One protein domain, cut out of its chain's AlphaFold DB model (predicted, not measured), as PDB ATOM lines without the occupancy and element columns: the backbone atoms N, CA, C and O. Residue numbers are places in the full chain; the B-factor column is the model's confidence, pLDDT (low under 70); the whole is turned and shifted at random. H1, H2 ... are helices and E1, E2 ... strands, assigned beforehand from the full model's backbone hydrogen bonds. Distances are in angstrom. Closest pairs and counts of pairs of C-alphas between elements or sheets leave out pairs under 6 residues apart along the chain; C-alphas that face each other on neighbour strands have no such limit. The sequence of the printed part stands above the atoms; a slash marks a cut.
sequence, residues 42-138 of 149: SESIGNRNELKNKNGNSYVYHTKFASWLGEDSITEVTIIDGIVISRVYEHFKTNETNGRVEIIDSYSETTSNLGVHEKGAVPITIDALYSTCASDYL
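What this domain is: This is residues 42 to 138 of the 149 residues of an uncharacterized protein of Polaribacter sp. IC066 (UniProt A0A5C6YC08). Look first for a long, twisted sheet of four antiparallel strands, with both helices, H1 and H2, at one end of it and residues 120 to 123 of a long link passing over one face. Residues 131 to 137 of H2 stick out. The 97 printed residues hold H1, E1, E2, E3, E4 and H2 in that order; the sheet order is E1, E2, E3, E4, and the class is mixed, helices and strands. The whole is loose, with a radius of gyration of the C-alphas of 15.8 A and spans of 47 by 33 by 25 A.

How they stand to each other: Start at the inner strands E2, residues 71 to 80, and E3, residues 83 to 94, a hairpin with N 76 and O 88 at 2.8 A. E1, residues 59 to 66, is an edge strand beside E2, with N 63 and O 75 at 2.9 A. E4, residues 101 to 110, is the other edge; look for N 91 and O 105 at 2.8 A. Together E1 to E4 form a meander, each strand the antiparallel neighbour of the one before. E4 bends by 61 degrees at residue 104. H2, residues 126 to 137, only grazes the sheet with residue 126, and is only just on it, with 5 pairs of C-alphas within 10 A. H1, residues 42 to 54, is not on the sheet; it is near H2. In H1 and H2 every O i to N i+4 pair is within hydrogen-bond range.

Where its parts are: Find C-alpha 42 at (-67.887, -15.441, -10.389); H1 runs 18.4 A from there. E1 spans 23.1 A, E2 30.4 A, E3 34.1 A and E4 26.3 A. H2 spans 15.4 A, ending at C-alpha 137, (-59.581, -7.970, 2.358).

The domain as a whole: The C-alphas farthest apart, of Ser 42 and Thr 97, are 48.2 A apart. The E4 to H2 link, residues 111 to 125, is long. The printed part has no cut, and no printed residue is under 70 in pLDDT.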
ATOM      1  N   SER A  42     -67.838 -14.154  -9.682       90.00
ATOM      2  CA  SER A  42     -67.887 -15.441 -10.389       90.00
ATOM      3  C   SER A  42     -67.435 -15.331 -11.847       90.00
ATOM      4  O   SER A  42     -66.718 -16.202 -12.341       90.00
ATOM      5  N   GLU A  43     -67.806 -14.249 -12.534       93.19
ATOM      6  CA  GLU A  43     -67.358 -13.984 -13.903       93.19
ATOM      7  C   GLU A  43     -65.850 -13.699 -13.957       93.19
ATOM      8  O   GLU A  43     -65.152 -14.228 -14.821       93.19
ATOM      9  N   SER A  44     -65.317 -12.937 -12.996       91.06
ATOM     10  CA  SER A  44     -63.876 -12.680 -12.885       91.06
ATOM     11  C   SER A  44     -63.072 -13.977 -12.728       91.06
ATOM     12  O   SER A  44     -62.090 -14.193 -13.448       91.06
ATOM     13  N   ILE A  45     -63.518 -14.876 -11.842       90.31
ATOM     14  CA  ILE A  45     -62.904 -16.195 -11.643       90.31
ATOM     15  C   ILE A  45     -63.002 -17.047 -12.916       90.31
ATOM     16  O   ILE A  45     -62.012 -17.669 -13.313       90.31
ATOM     17  N   GLY A  46     -64.157 -17.038 -13.589       93.00
ATOM     18  CA  GLY A  46     -64.366 -17.732 -14.861       93.00
ATOM     19  C   GLY A  46     -63.384 -17.281 -15.945       93.00
ATOM     20  O   GLY A  46     -62.649 -18.105 -16.491       93.00
ATOM     21  N   ASN A  47     -63.293 -15.970 -16.178       93.31
ATOM     22  CA  ASN A  47     -62.393 -15.373 -17.169       93.31
ATOM     23  C   ASN A  47     -60.923 -15.715 -16.886       93.31
ATOM     24  O   ASN A  47     -60.158 -16.054 -17.791       93.31
ATOM     25  N   ARG A  48     -60.518 -15.678 -15.611       91.69
ATOM     26  CA  ARG A  48     -59.164 -16.062 -15.195       91.69
ATOM     27  C   ARG A  48     -58.882 -17.536 -15.484       91.69
ATOM     28  O   ARG A  48     -57.824 -17.861 -16.018       91.69
ATOM     29  N   ASN A  49     -59.806 -18.428 -15.131       93.69
ATOM     30  CA  ASN A  49     -59.638 -19.864 -15.343       93.69
ATOM     31  C   ASN A  49     -59.558 -20.206 -16.837       93.69
ATOM     32  O   ASN A  49     -58.719 -21.014 -17.230       93.69
ATOM     33  N   GLU A  50     -60.354 -19.546 -17.679       95.62
ATOM     34  CA  GLU A  50     -60.263 -19.687 -19.135       95.62
ATOM     35  C   GLU A  50     -58.881 -19.273 -19.660       95.62
ATOM     36  O   GLU A  50     -58.235 -20.036 -20.384       95.62
ATOM     37  N   LEU A  51     -58.386 -18.099 -19.252       94.31
ATOM     38  CA  LEU A  51     -57.063 -17.615 -19.651       94.31
ATOM     39  C   LEU A  51     -55.949 -18.561 -19.202       94.31
ATOM     40  O   LEU A  51     -55.043 -18.848 -19.983       94.31
ATOM     41  N   LYS A  52     -56.018 -19.085 -17.976       93.88
ATOM     42  CA  LYS A  52     -55.049 -20.071 -17.487       93.88
ATOM     43  C   LYS A  52     -55.089 -21.342 -18.325       93.88
ATOM     44  O   LYS A  52     -54.046 -21.777 -18.802       93.88
ATOM     45  N   ASN A  53     -56.272 -21.901 -18.572       94.38
ATOM     46  CA  ASN A  53     -56.421 -23.127 -19.357       94.38
ATOM     47  C   ASN A  53     -55.883 -22.962 -20.784       94.38
ATOM     48  O   ASN A  53     -55.174 -23.832 -21.287       94.38
ATOM     49  N   LYS A  54     -56.152 -21.814 -21.416       97.38
ATOM     50  CA  LYS A  54     -55.662 -21.494 -22.763       97.38
ATOM     51  C   LYS A  54     -54.136 -21.405 -22.847       97.38
ATOM     52  O   LYS A  54     -53.575 -21.691 -23.902       97.38
ATOM     53  N   ASN A  55     -53.475 -21.010 -21.760       96.88
ATOM     54  CA  ASN A  55     -52.030 -20.779 -21.714       96.88
ATOM     55  C   ASN A  55     -51.274 -21.855 -20.914       96.88
ATOM     56  O   ASN A  55     -50.157 -21.610 -20.469       96.88
ATOM     57  N   GLY A  56     -51.874 -23.031 -20.686       97.25
ATOM     58  CA  GLY A  56     -51.214 -24.116 -19.945       97.25
ATOM     59  C   GLY A  56     -50.848 -23.726 -18.511       97.25
ATOM     60  O   GLY A  56     -49.779 -24.069 -18.025       97.25
ATOM     61  N   ASN A  57     -51.696 -22.927 -17.859       96.69
ATOM     62  CA  ASN A  57     -51.484 -22.393 -16.513       96.69
ATOM     63  C   ASN A  57     -50.126 -21.682 -16.325       96.69
ATOM     64  O   ASN A  57     -49.581 -21.635 -15.223       96.69
ATOM     65  N   SER A  58     -49.584 -21.137 -17.414       97.88
ATOM     66  CA  SER A  58     -48.301 -20.444 -17.452       97.88
ATOM     67  C   SER A  58     -48.527 -18.963 -17.728       97.88
ATOM     68  O   SER A  58     -49.303 -18.598 -18.613       97.88
ATOM     69  N   TYR A  59     -47.902 -18.102 -16.933       97.12
ATOM     70  CA  TYR A  59     -48.091 -16.655 -16.998       97.12
ATOM     71  C   TYR A  59     -46.984 -15.919 -16.243       97.12
ATOM     72  O   TYR A  59     -46.296 -16.476 -15.390       97.12
ATOM     73  N   VAL A  60     -46.849 -14.633 -16.548       97.62
ATOM     74  CA  VAL A  60     -46.017 -13.686 -15.807       97.62
ATOM     75  C   VAL A  60     -46.937 -12.601 -15.273       97.62
ATOM     76  O   VAL A  60     -47.815 -12.133 -16.001       97.62
ATOM     77  N   TYR A  61     -46.755 -12.200 -14.018       96.69
ATOM     78  CA  TYR A  61     -47.444 -11.033 -13.476       96.69
ATOM     79  C   TYR A  61     -46.477 -10.093 -12.763       96.69
ATOM     80  O   TYR A  61     -45.437 -10.507 -12.250       96.69
ATOM     81  N   HIS A  62     -46.860  -8.815 -12.713       97.31
ATOM     82  CA  HIS A  62     -46.119  -7.768 -12.018       97.31
ATOM     83  C   HIS A  62     -46.933  -7.203 -10.865       97.31
ATOM     84  O   HIS A  62     -48.090  -6.825 -11.044       97.31
ATOM     85  N   THR A  63     -46.302  -7.044  -9.709       96.25
ATOM     86  CA  THR A  63     -46.792  -6.141  -8.663       96.25
ATOM     87  C   THR A  63     -45.975  -4.866  -8.693       96.25
ATOM     88  O   THR A  63     -44.747  -4.928  -8.793       96.25
ATOM     89  N   LYS A  64     -46.642  -3.722  -8.569       96.25
ATOM     90  CA  LYS A  64     -45.990  -2.417  -8.550       96.25
ATOM     91  C   LYS A  64     -46.272  -1.724  -7.229       96.25
ATOM     92  O   LYS A  64     -47.413  -1.699  -6.778       96.25
ATOM     93  N   PHE A  65     -45.237  -1.147  -6.645       94.81
ATOM     94  CA  PHE A  65     -45.343  -0.157  -5.585       94.81
ATOM     95  C   PHE A  65     -44.890   1.178  -6.163       94.81
ATOM     96  O   PHE A  65     -43.873   1.214  -6.852       94.81
ATOM     97  N   ALA A  66     -45.635   2.244  -5.892       93.44
ATOM     98  CA  ALA A  66     -45.260   3.590  -6.292       93.44
ATOM     99  C   ALA A  66     -45.488   4.559  -5.135       93.44
ATOM    100  O   ALA A  66     -46.562   4.568  -4.526       93.44
ATOM    101  N   SER A  67     -44.475   5.361  -4.830       90.31
ATOM    102  CA  SER A  67     -44.504   6.347  -3.755       90.31
ATOM    103  C   SER A  67     -44.551   7.760  -4.317       90.31
ATOM    104  O   SER A  67     -43.875   8.098  -5.285       90.31
ATOM    105  N   TRP A  68     -45.275   8.639  -3.628       87.38
ATOM    106  CA  TRP A  68     -45.265  10.075  -3.919       87.38
ATOM    107  C   TRP A  68     -43.882  10.721  -3.711       87.38
ATOM    108  O   TRP A  68     -43.629  11.793  -4.251       87.38
ATOM    109  N   LEU A  69     -42.987  10.066  -2.960       88.38
ATOM    110  CA  LEU A  69     -41.593  10.482  -2.758       88.38
ATOM    111  C   LEU A  69     -40.665  10.104  -3.928       88.38
ATOM    112  O   LEU A  69     -39.463  10.334  -3.844       88.38
ATOM    113  N   GLY A  70     -41.194   9.518  -5.007       88.38
ATOM    114  CA  GLY A  70     -40.408   9.150  -6.187       88.38
ATOM    115  C   GLY A  70     -39.607   7.857  -6.031       88.38
ATOM    116  O   GLY A  70     -38.620   7.667  -6.744       88.38
ATOM    117  N   GLU A  71     -40.012   6.991  -5.099       93.25
ATOM    118  CA  GLU A  71     -39.504   5.623  -4.963       93.25
ATOM    119  C   GLU A  71     -40.560   4.635  -5.456       93.25
ATOM    120  O   GLU A  71     -41.684   4.608  -4.952       93.25
ATOM    121  N   ASP A  72     -40.185   3.806  -6.425       95.88
ATOM    122  CA  ASP A  72     -41.076   2.842  -7.061       95.88
ATOM    123  C   ASP A  72     -40.421   1.468  -7.044       95.88
ATOM    124  O   ASP A  72     -39.206   1.365  -7.140       95.88
ATOM    125  N   SER A  73     -41.180   0.382  -6.979       97.69
ATOM    126  CA  SER A  73     -40.612  -0.948  -7.212       97.69
ATOM    127  C   SER A  73     -41.533  -1.840  -8.016       97.69
ATOM    128  O   SER A  73     -42.757  -1.697  -7.990       97.69
ATOM    129  N   ILE A  74     -40.929  -2.774  -8.742       98.31
ATOM    130  CA  ILE A  74     -41.619  -3.795  -9.518       98.31
ATOM    131  C   ILE A  74     -41.135  -5.152  -9.025       98.31
ATOM    132  O   ILE A  74     -39.943  -5.375  -8.848       98.31
ATOM    133  N   THR A  75     -42.073  -6.064  -8.785       98.62
ATOM    134  CA  THR A  75     -41.774  -7.491  -8.637       98.62
ATOM    135  C   THR A  75     -42.436  -8.235  -9.783       98.62
ATOM    136  O   THR A  75     -43.657  -8.192  -9.908       98.62
ATOM    137  N   GLU A  76     -41.641  -8.890 -10.617       98.69
ATOM    138  CA  GLU A  76     -42.092  -9.847 -11.621       98.69
ATOM    139  C   GLU A  76     -42.090 -11.248 -11.014       98.69
ATOM    140  O   GLU A  76     -41.115 -11.645 -10.378       98.69
ATOM    141  N   VAL A  77     -43.160 -12.007 -11.221       98.62
ATOM    142  CA  VAL A  77     -43.246 -13.413 -10.821       98.62
ATOM    143  C   VAL A  77     -43.612 -14.234 -12.050       98.62
ATOM    144  O   VAL A  77     -44.597 -13.934 -12.728       98.62
ATOM    145  N   THR A  78     -42.814 -15.264 -12.340       98.62
ATOM    146  CA  THR A  78     -43.032 -16.161 -13.483       98.62
ATOM    147  C   THR A  78     -43.545 -17.509 -13.012       98.62
ATOM    148  O   THR A  78     -42.957 -18.149 -12.136       98.62
ATOM    149  N   ILE A  79     -44.637 -17.949 -13.630       98.44
ATOM    150  CA  ILE A  79     -45.322 -19.199 -13.351       98.44
ATOM    151  C   ILE A  79     -45.302 -20.042 -14.618       98.44
ATOM    152  O   ILE A  79     -45.710 -19.572 -15.680       98.44
ATOM    153  N   ILE A  80     -44.866 -21.293 -14.491       98.25
ATOM    154  CA  ILE A  80     -44.933 -22.303 -15.548       98.25
ATOM    155  C   ILE A  80     -45.683 -23.510 -15.001       98.25
ATOM    156  O   ILE A  80     -45.377 -23.984 -13.910       98.25
ATOM    157  N   ASP A  81     -46.690 -23.974 -15.739       97.38
ATOM    158  CA  ASP A  81     -47.544 -25.108 -15.375       97.38
ATOM    159  C   ASP A  81     -48.131 -24.998 -13.951       97.38
ATOM    160  O   ASP A  81     -48.262 -25.977 -13.218       97.38
ATOM    161  N   GLY A  82     -48.483 -23.779 -13.526       96.62
ATOM    162  CA  GLY A  82     -49.007 -23.500 -12.185       96.62
ATOM    163  C   GLY A  82     -47.969 -23.439 -11.064       96.62
ATOM    164  O   GLY A  82     -48.346 -23.222  -9.913       96.62
ATOM    165  N   ILE A  83     -46.681 -23.589 -11.372       97.69
ATOM    166  CA  ILE A  83     -45.580 -23.552 -10.406       97.69
ATOM    167  C   ILE A  83     -44.816 -22.240 -10.566       97.69
ATOM    168  O   ILE A  83     -44.437 -21.864 -11.674       97.69
ATOM    169  N   VAL A  84     -44.556 -21.545  -9.459       98.38
ATOM    170  CA  VAL A  84     -43.695 -20.358  -9.475       98.38
ATOM    171  C   VAL A  84     -42.250 -20.795  -9.714       98.38
ATOM    172  O   VAL A  84     -41.688 -21.546  -8.918       98.38
ATOM    173  N   ILE A  85     -41.648 -20.333 -10.810       98.56
ATOM    174  CA  ILE A  85     -40.289 -20.730 -11.208       98.56
ATOM    175  C   ILE A  85     -39.245 -19.639 -10.986       98.56
ATOM    176  O   ILE A  85     -38.061 -19.948 -10.833       98.56
ATOM    177  N   SER A  86     -39.661 -18.373 -10.975       98.75
ATOM    178  CA  SER A  86     -38.764 -17.249 -10.740       98.75
ATOM    179  C   SER A  86     -39.497 -16.030 -10.204       98.75
ATOM    180  O   SER A  86     -40.711 -15.869 -10.362       98.75
ATOM    181  N   ARG A  87     -38.710 -15.161  -9.578       98.69
ATOM    182  CA  ARG A  87     -39.109 -13.836  -9.123       98.69
ATOM    183  C   ARG A  87     -37.979 -12.859  -9.408       98.69
ATOM    184  O   ARG A  87     -36.818 -13.169  -9.156       98.69
ATOM    185  N   VAL A  88     -38.301 -11.689  -9.933       98.81
ATOM    186  CA  VAL A  88     -37.342 -10.606 -10.176       98.81
ATOM    187  C   VAL A  88     -37.863  -9.359  -9.493       98.81
ATOM    188  O   VAL A  88     -39.047  -9.048  -9.594       98.81
ATOM    189  N   TYR A  89     -36.994  -8.657  -8.780       98.69
ATOM    190  CA  TYR A  89     -37.329  -7.417  -8.095       98.69
ATOM    191  C   TYR A  89     -36.420  -6.295  -8.565       98.69
ATOM    192  O   TYR A  89     -35.205  -6.475  -8.645       98.69
ATOM    193  N   GLU A  90     -37.013  -5.131  -8.803       98.62
ATOM    194  CA  GLU A  90     -36.308  -3.896  -9.126       98.62
ATOM    195  C   GLU A  90     -36.886  -2.749  -8.293       98.62
ATOM    196  O   GLU A  90     -38.103  -2.550  -8.244       98.62
ATOM    197  N   HIS A  91     -36.008  -1.999  -7.630       98.06
ATOM    198  CA  HIS A  91     -36.327  -0.778  -6.898       98.06
ATOM    199  C   HIS A  91     -35.742   0.417  -7.637       98.06
ATOM    200  O   HIS A  91     -34.558   0.443  -7.975       98.06
ATOM    201  N   PHE A  92     -36.575   1.420  -7.839       96.62
ATOM    202  CA  PHE A  92     -36.294   2.603  -8.615       96.62
ATOM    203  C   PHE A  92     -36.353   3.840  -7.734       96.62
ATOM    204  O   PHE A  92     -37.203   3.954  -6.850       96.62
ATOM    205  N   LYS A  93     -35.490   4.804  -8.036       95.88
ATOM    206  CA  LYS A  93     -35.549   6.145  -7.471       95.88
ATOM    207  C   LYS A  93     -35.506   7.179  -8.576       95.88
ATOM    208  O   LYS A  93     -34.642   7.133  -9.450       95.88
ATOM    209  N   THR A  94     -36.427   8.128  -8.517       93.94
ATOM    210  CA  THR A  94     -36.407   9.287  -9.402       93.94
ATOM    211  C   THR A  94     -35.422  10.316  -8.858       93.94
ATOM    212  O   THR A  94     -35.540  10.789  -7.730       93.94
ATOM    213  N   ASN A  95     -34.431  10.673  -9.665       90.12
ATOM    214  CA  ASN A  95     -33.477  11.726  -9.373       90.12
ATOM    215  C   ASN A  95     -34.187  13.086  -9.391       90.12
ATOM    216  O   ASN A  95     -34.621  13.559 -10.440       90.12
ATOM    217  N   GLU A  96     -34.266  13.745  -8.238       87.56
ATOM    218  CA  GLU A  96     -34.986  15.017  -8.082       87.56
ATOM    219  C   GLU A  96     -34.389  16.170  -8.907       87.56
ATOM    220  O   GLU A  96     -35.080  17.134  -9.223       87.56
ATOM    221  N   THR A  97     -33.106  16.087  -9.277       90.62
ATOM    222  CA  THR A  97     -32.415  17.162 -10.009       90.62
ATOM    223  C   THR A  97     -32.678  17.104 -11.512       90.62
ATOM    224  O   THR A  97     -32.764  18.145 -12.160       90.62
ATOM    225  N   ASN A  98     -32.765  15.905 -12.094       92.88
ATOM    226  CA  ASN A  98     -32.858  15.729 -13.549       92.88
ATOM    227  C   ASN A  98     -34.041  14.858 -14.014       92.88
ATOM    228  O   ASN A  98     -34.191  14.645 -15.217       92.88
ATOM    229  N   GLY A  99     -34.863  14.357 -13.088       90.25
ATOM    230  CA  GLY A  99     -36.044  13.535 -13.356       90.25
ATOM    231  C   GLY A  99     -35.749  12.125 -13.873       90.25
ATOM    232  O   GLY A  99     -36.668  11.441 -14.317       90.25
ATOM    233  N   ARG A 100     -34.487  11.678 -13.876       92.88
ATOM    234  CA  ARG A 100     -34.125  10.337 -14.356       92.88
ATOM    235  C   ARG A 100     -34.470   9.280 -13.321       92.88
ATOM    236  O   ARG A 100     -34.203   9.461 -12.142       92.88
ATOM    237  N   VAL A 101     -35.006   8.160 -13.786       93.69
ATOM    238  CA  VAL A 101     -35.257   6.982 -12.956       93.69
ATOM    239  C   VAL A 101     -33.996   6.120 -12.930       93.69
ATOM    240  O   VAL A 101     -33.461   5.772 -13.984       93.69
ATOM    241  N   GLU A 102     -33.523   5.786 -11.737       95.12
ATOM    242  CA  GLU A 102     -32.338   4.961 -11.508       95.12
ATOM    243  C   GLU A 102     -32.728   3.697 -10.736       95.12
ATOM    244  O   GLU A 102     -33.479   3.777  -9.766       95.12
ATOM    245  N   ILE A 103     -32.210   2.534 -11.148       96.56
ATOM    246  CA  ILE A 103     -32.345   1.297 -10.367       96.56
ATOM    247  C   ILE A 103     -31.356   1.376  -9.207       96.56
ATOM    248  O   ILE A 103     -30.146   1.454  -9.425       96.56
ATOM    249  N   ILE A 104     -31.872   1.357  -7.983       96.44
ATOM    250  CA  ILE A 104     -31.080   1.485  -6.754       96.44
ATOM    251  C   ILE A 104     -30.957   0.172  -5.975       96.44
ATOM    252  O   ILE A 104     -30.120   0.073  -5.082       96.44
ATOM    253  N   ASP A 105     -31.773  -0.831  -6.300       97.81
ATOM    254  CA  ASP A 105     -31.676  -2.188  -5.759       97.81
ATOM    255  C   ASP A 105     -32.330  -3.176  -6.732       97.81
ATOM    256  O   ASP A 105     -33.306  -2.834  -7.400       97.81
ATOM    257  N   SER A 106     -31.803  -4.394  -6.818       98.38
ATOM    258  CA  SER A 106     -32.401  -5.452  -7.634       98.38
ATOM    259  C   SER A 106     -31.903  -6.830  -7.224       98.38
ATOM    260  O   SER A 106     -30.768  -6.982  -6.768       98.38
ATOM    261  N   TYR A 107     -32.733  -7.847  -7.436       98.69
ATOM    262  CA  TYR A 107     -32.319  -9.241  -7.318       98.69
ATOM    263  C   TYR A 107     -33.157 -10.141  -8.231       98.69
ATOM    264  O   TYR A 107     -34.228  -9.766  -8.711       98.69
ATOM    265  N   SER A 108     -32.674 -11.368  -8.432       98.44
ATOM    266  CA  SER A 108     -33.422 -12.437  -9.088       98.44
ATOM    267  C   SER A 108     -33.379 -13.709  -8.245       98.44
ATOM    268  O   SER A 108     -32.346 -14.089  -7.689       98.44
ATOM    269  N   GLU A 109     -34.528 -14.359  -8.157       98.69
ATOM    270  CA  GLU A 109     -34.729 -15.652  -7.532       98.69
ATOM    271  C   GLU A 109     -35.213 -16.650  -8.581       98.69
ATOM    272  O   GLU A 109     -35.994 -16.333  -9.480       98.69
ATOM    273  N   THR A 110     -34.760 -17.882  -8.427       98.38
ATOM    274  CA  THR A 110     -35.178 -19.048  -9.200       98.38
ATOM    275  C   THR A 110     -35.685 -20.110  -8.233       98.38
ATOM    276  O   THR A 110     -35.633 -19.934  -7.017       98.38
ATOM    277  N   THR A 111     -36.112 -21.255  -8.751       97.31
ATOM    278  CA  THR A 111     -36.545 -22.403  -7.943       97.31
ATOM    279  C   THR A 111     -35.569 -22.810  -6.829       97.31
ATOM    280  O   THR A 111     -36.018 -23.309  -5.801       97.31
ATOM    281  N   SER A 112     -34.256 -22.576  -6.967       97.25
ATOM    282  CA  SER A 112     -33.267 -22.930  -5.933       97.25
ATOM    283  C   SER A 112     -33.197 -21.967  -4.743       97.25
ATOM    284  O   SER A 112     -32.644 -22.326  -3.706       97.25
ATOM    285  N   ASN A 113     -33.687 -20.736  -4.893       97.50
ATOM    286  CA  ASN A 113     -33.580 -19.667  -3.895       97.50
ATOM    287  C   ASN A 113     -34.839 -18.787  -3.864       97.50
ATOM    288  O   ASN A 113     -34.758 -17.587  -3.614       97.50
ATOM    289  N   LEU A 114     -35.996 -19.375  -4.158       97.81
ATOM    290  CA  LEU A 114     -37.261 -18.658  -4.228       97.81
ATOM    291  C   LEU A 114     -37.693 -18.191  -2.832       97.81
ATOM    292  O   LEU A 114     -37.732 -18.990  -1.897       97.81
ATOM    293  N   GLY A 115     -38.038 -16.910  -2.698       96.81
ATOM    294  CA  GLY A 115     -38.548 -16.330  -1.455       96.81
ATOM    295  C   GLY A 115     -37.495 -16.066  -0.377       96.81
ATOM    296  O   GLY A 115     -37.862 -15.945   0.789       96.81
ATOM    297  N   VAL A 116     -36.207 -15.987  -0.725       97.88
ATOM    298  CA  VAL A 116     -35.134 -15.703   0.249       97.88
ATOM    299  C   VAL A 116     -34.976 -14.208   0.542       97.88
ATOM    300  O   VAL A 116     -34.442 -13.851   1.590       97.88
ATOM    301  N   HIS A 117     -35.434 -13.327  -0.354       98.00
ATOM    302  CA  HIS A 117     -35.407 -11.877  -0.171       98.00
ATOM    303  C   HIS A 117     -36.742 -11.342   0.358       98.00
ATOM    304  O   HIS A 117     -37.818 -11.645  -0.170       98.00
ATOM    305  N   GLU A 118     -36.647 -10.463   1.360       96.88
ATOM    306  CA  GLU A 118     -37.799  -9.826   2.009       96.88
ATOM    307  C   GLU A 118     -38.460  -8.739   1.146       96.88
ATOM    308  O   GLU A 118     -39.679  -8.586   1.175       96.88
ATOM    309  N   LYS A 119     -37.677  -7.970   0.376       96.81
ATOM    310  CA  LYS A 119     -38.199  -6.854  -0.436       96.81
ATOM    311  C   LYS A 119     -39.012  -7.358  -1.621       96.81
ATOM    312  O   LYS A 119     -38.627  -8.343  -2.231       96.81
ATOM    313  N   GLY A 120     -40.059  -6.635  -2.014       96.25
ATOM    314  CA  GLY A 120     -40.926  -6.994  -3.145       96.25
ATOM    315  C   GLY A 120     -42.047  -7.963  -2.763       96.25
ATOM    316  O   GLY A 120     -42.114  -8.444  -1.637       96.25
ATOM    317  N   ALA A 121     -42.931  -8.289  -3.703       95.69
ATOM    318  CA  ALA A 121     -44.078  -9.162  -3.431       95.69
ATOM    319  C   ALA A 121     -43.682 -10.631  -3.262       95.69
ATOM    320  O   ALA A 121     -42.802 -11.108  -3.968       95.69
ATOM    321  N   VAL A 122     -44.357 -11.361  -2.372       95.94
ATOM    322  CA  VAL A 122     -44.129 -12.801  -2.147       95.94
ATOM    323  C   VAL A 122     -44.342 -13.593  -3.458       95.94
ATOM    324  O   VAL A 122     -45.294 -13.299  -4.187       95.94
ATOM    325  N   PRO A 123     -43.492 -14.591  -3.782       97.00
ATOM    326  CA  PRO A 123     -43.607 -15.394  -5.004       97.00
ATOM    327  C   PRO A 123     -44.752 -16.418  -4.900       97.00
ATOM    328  O   PRO A 123     -44.527 -17.590  -4.607       97.00
ATOM    329  N   ILE A 124     -45.988 -15.974  -5.126       97.12
ATOM    330  CA  ILE A 124     -47.197 -16.813  -5.091       97.12
ATOM    331  C   ILE A 124     -47.853 -16.915  -6.475       97.12
ATOM    332  O   ILE A 124     -47.476 -16.225  -7.413       97.12
ATOM    333  N   THR A 125     -48.827 -17.806  -6.641       97.06
ATOM    334  CA  THR A 125     -49.643 -17.859  -7.862       97.06
ATOM    335  C   THR A 125     -50.737 -16.792  -7.826       97.06
ATOM    336  O   THR A 125     -51.102 -16.294  -6.759       97.06
ATOM    337  N   ILE A 126     -51.336 -16.484  -8.981       93.12
ATOM    338  CA  ILE A 126     -52.502 -15.590  -9.016       93.12
ATOM    339  C   ILE A 126     -53.700 -16.183  -8.256       93.12
ATOM    340  O   ILE A 126     -54.504 -15.442  -7.702       93.12
ATOM    341  N   ASP A 127     -53.807 -17.513  -8.173       93.19
ATOM    342  CA  ASP A 127     -54.859 -18.173  -7.393       93.19
ATOM    343  C   ASP A 127     -54.682 -17.916  -5.898       93.19
ATOM    344  O   ASP A 127     -55.634 -17.533  -5.224       93.19
ATOM    345  N   ALA A 128     -53.453 -18.075  -5.398       94.31
ATOM    346  CA  ALA A 128     -53.123 -17.784  -4.010       94.31
ATOM    347  C   ALA A 128     -53.357 -16.301  -3.691       94.31
ATOM    348  O   ALA A 128     -53.987 -15.995  -2.684       94.31
ATOM    349  N   LEU A 129     -52.946 -15.393  -4.585       92.00
ATOM    350  CA  LEU A 129     -53.199 -13.958  -4.436       92.00
ATOM    351  C   LEU A 129     -54.700 -13.653  -4.311       92.00
ATOM    352  O   LEU A 129     -55.117 -12.959  -3.389       92.00
ATOM    353  N   TYR A 130     -55.523 -14.194  -5.211       89.38
ATOM    354  CA  TYR A 130     -56.974 -13.993  -5.171       89.38
ATOM    355  C   TYR A 130     -57.617 -14.623  -3.938       89.38
ATOM    356  O   TYR A 130     -58.533 -14.032  -3.372       89.38
ATOM    357  N   SER A 131     -57.140 -15.795  -3.515       90.00
ATOM    358  CA  SER A 131     -57.618 -16.451  -2.300       90.00
ATOM    359  C   SER A 131     -57.374 -15.566  -1.078       90.00
ATOM    360  O   SER A 131     -58.320 -15.301  -0.340       90.00
ATOM    361  N   THR A 132     -56.164 -15.011  -0.938       90.25
ATOM    362  CA  THR A 132     -55.840 -14.023   0.102       90.25
ATOM    363  C   THR A 132     -56.733 -12.790  -0.005       90.25
ATOM    364  O   THR A 132     -57.269 -12.326   0.998       90.25
ATOM    365  N   CYS A 133     -56.968 -12.264  -1.210       88.31
ATOM    366  CA  CYS A 133     -57.854 -11.114  -1.371       88.31
ATOM    367  C   CYS A 133     -59.289 -11.399  -0.919       88.31
ATOM    368  O   CYS A 133     -59.865 -10.607  -0.170       88.31
ATOM    369  N   ALA A 134     -59.851 -12.532  -1.337       88.44
ATOM    370  CA  ALA A 134     -61.188 -12.959  -0.953       88.44
ATOM    371  C   ALA A 134     -61.301 -13.177   0.566       88.44
ATOM    372  O   ALA A 134     -62.281 -12.758   1.187       88.44
ATOM    373  N   SER A 135     -60.298 -13.801   1.188       87.00
ATOM    374  CA  SER A 135     -60.342 -14.150   2.606       87.00
ATOM    375  C   SER A 135     -60.031 -12.988   3.546       87.00
ATOM    376  O   SER A 135     -60.660 -12.909   4.605       87.00
ATOM    377  N   ASP A 136     -59.094 -12.112   3.184       86.69
ATOM    378  CA  ASP A 136     -58.473 -11.187   4.140       86.69
ATOM    379  C   ASP A 136     -58.917  -9.741   3.931       86.69
ATOM    380  O   ASP A 136     -58.991  -8.983   4.896       86.69
ATOM    381  N   TYR A 137     -59.254  -9.359   2.694       86.06
ATOM    382  CA  TYR A 137     -59.581  -7.970   2.358       86.06
ATOM    383  C   TYR A 137     -61.047  -7.778   1.971       86.06
ATOM    384  O   TYR A 137     -61.685  -6.826   2.413       86.06
ATOM    385  N   LEU A 138     -61.613  -8.687   1.175       86.00
ATOM    386  CA  LEU A 138     -62.966  -8.531   0.629       86.00
ATOM    387  C   LEU A 138     -64.078  -9.008   1.570       86.00
ATOM    388  O   LEU A 138     -65.252  -8.752   1.320       86.00
TER     389      LEU A 138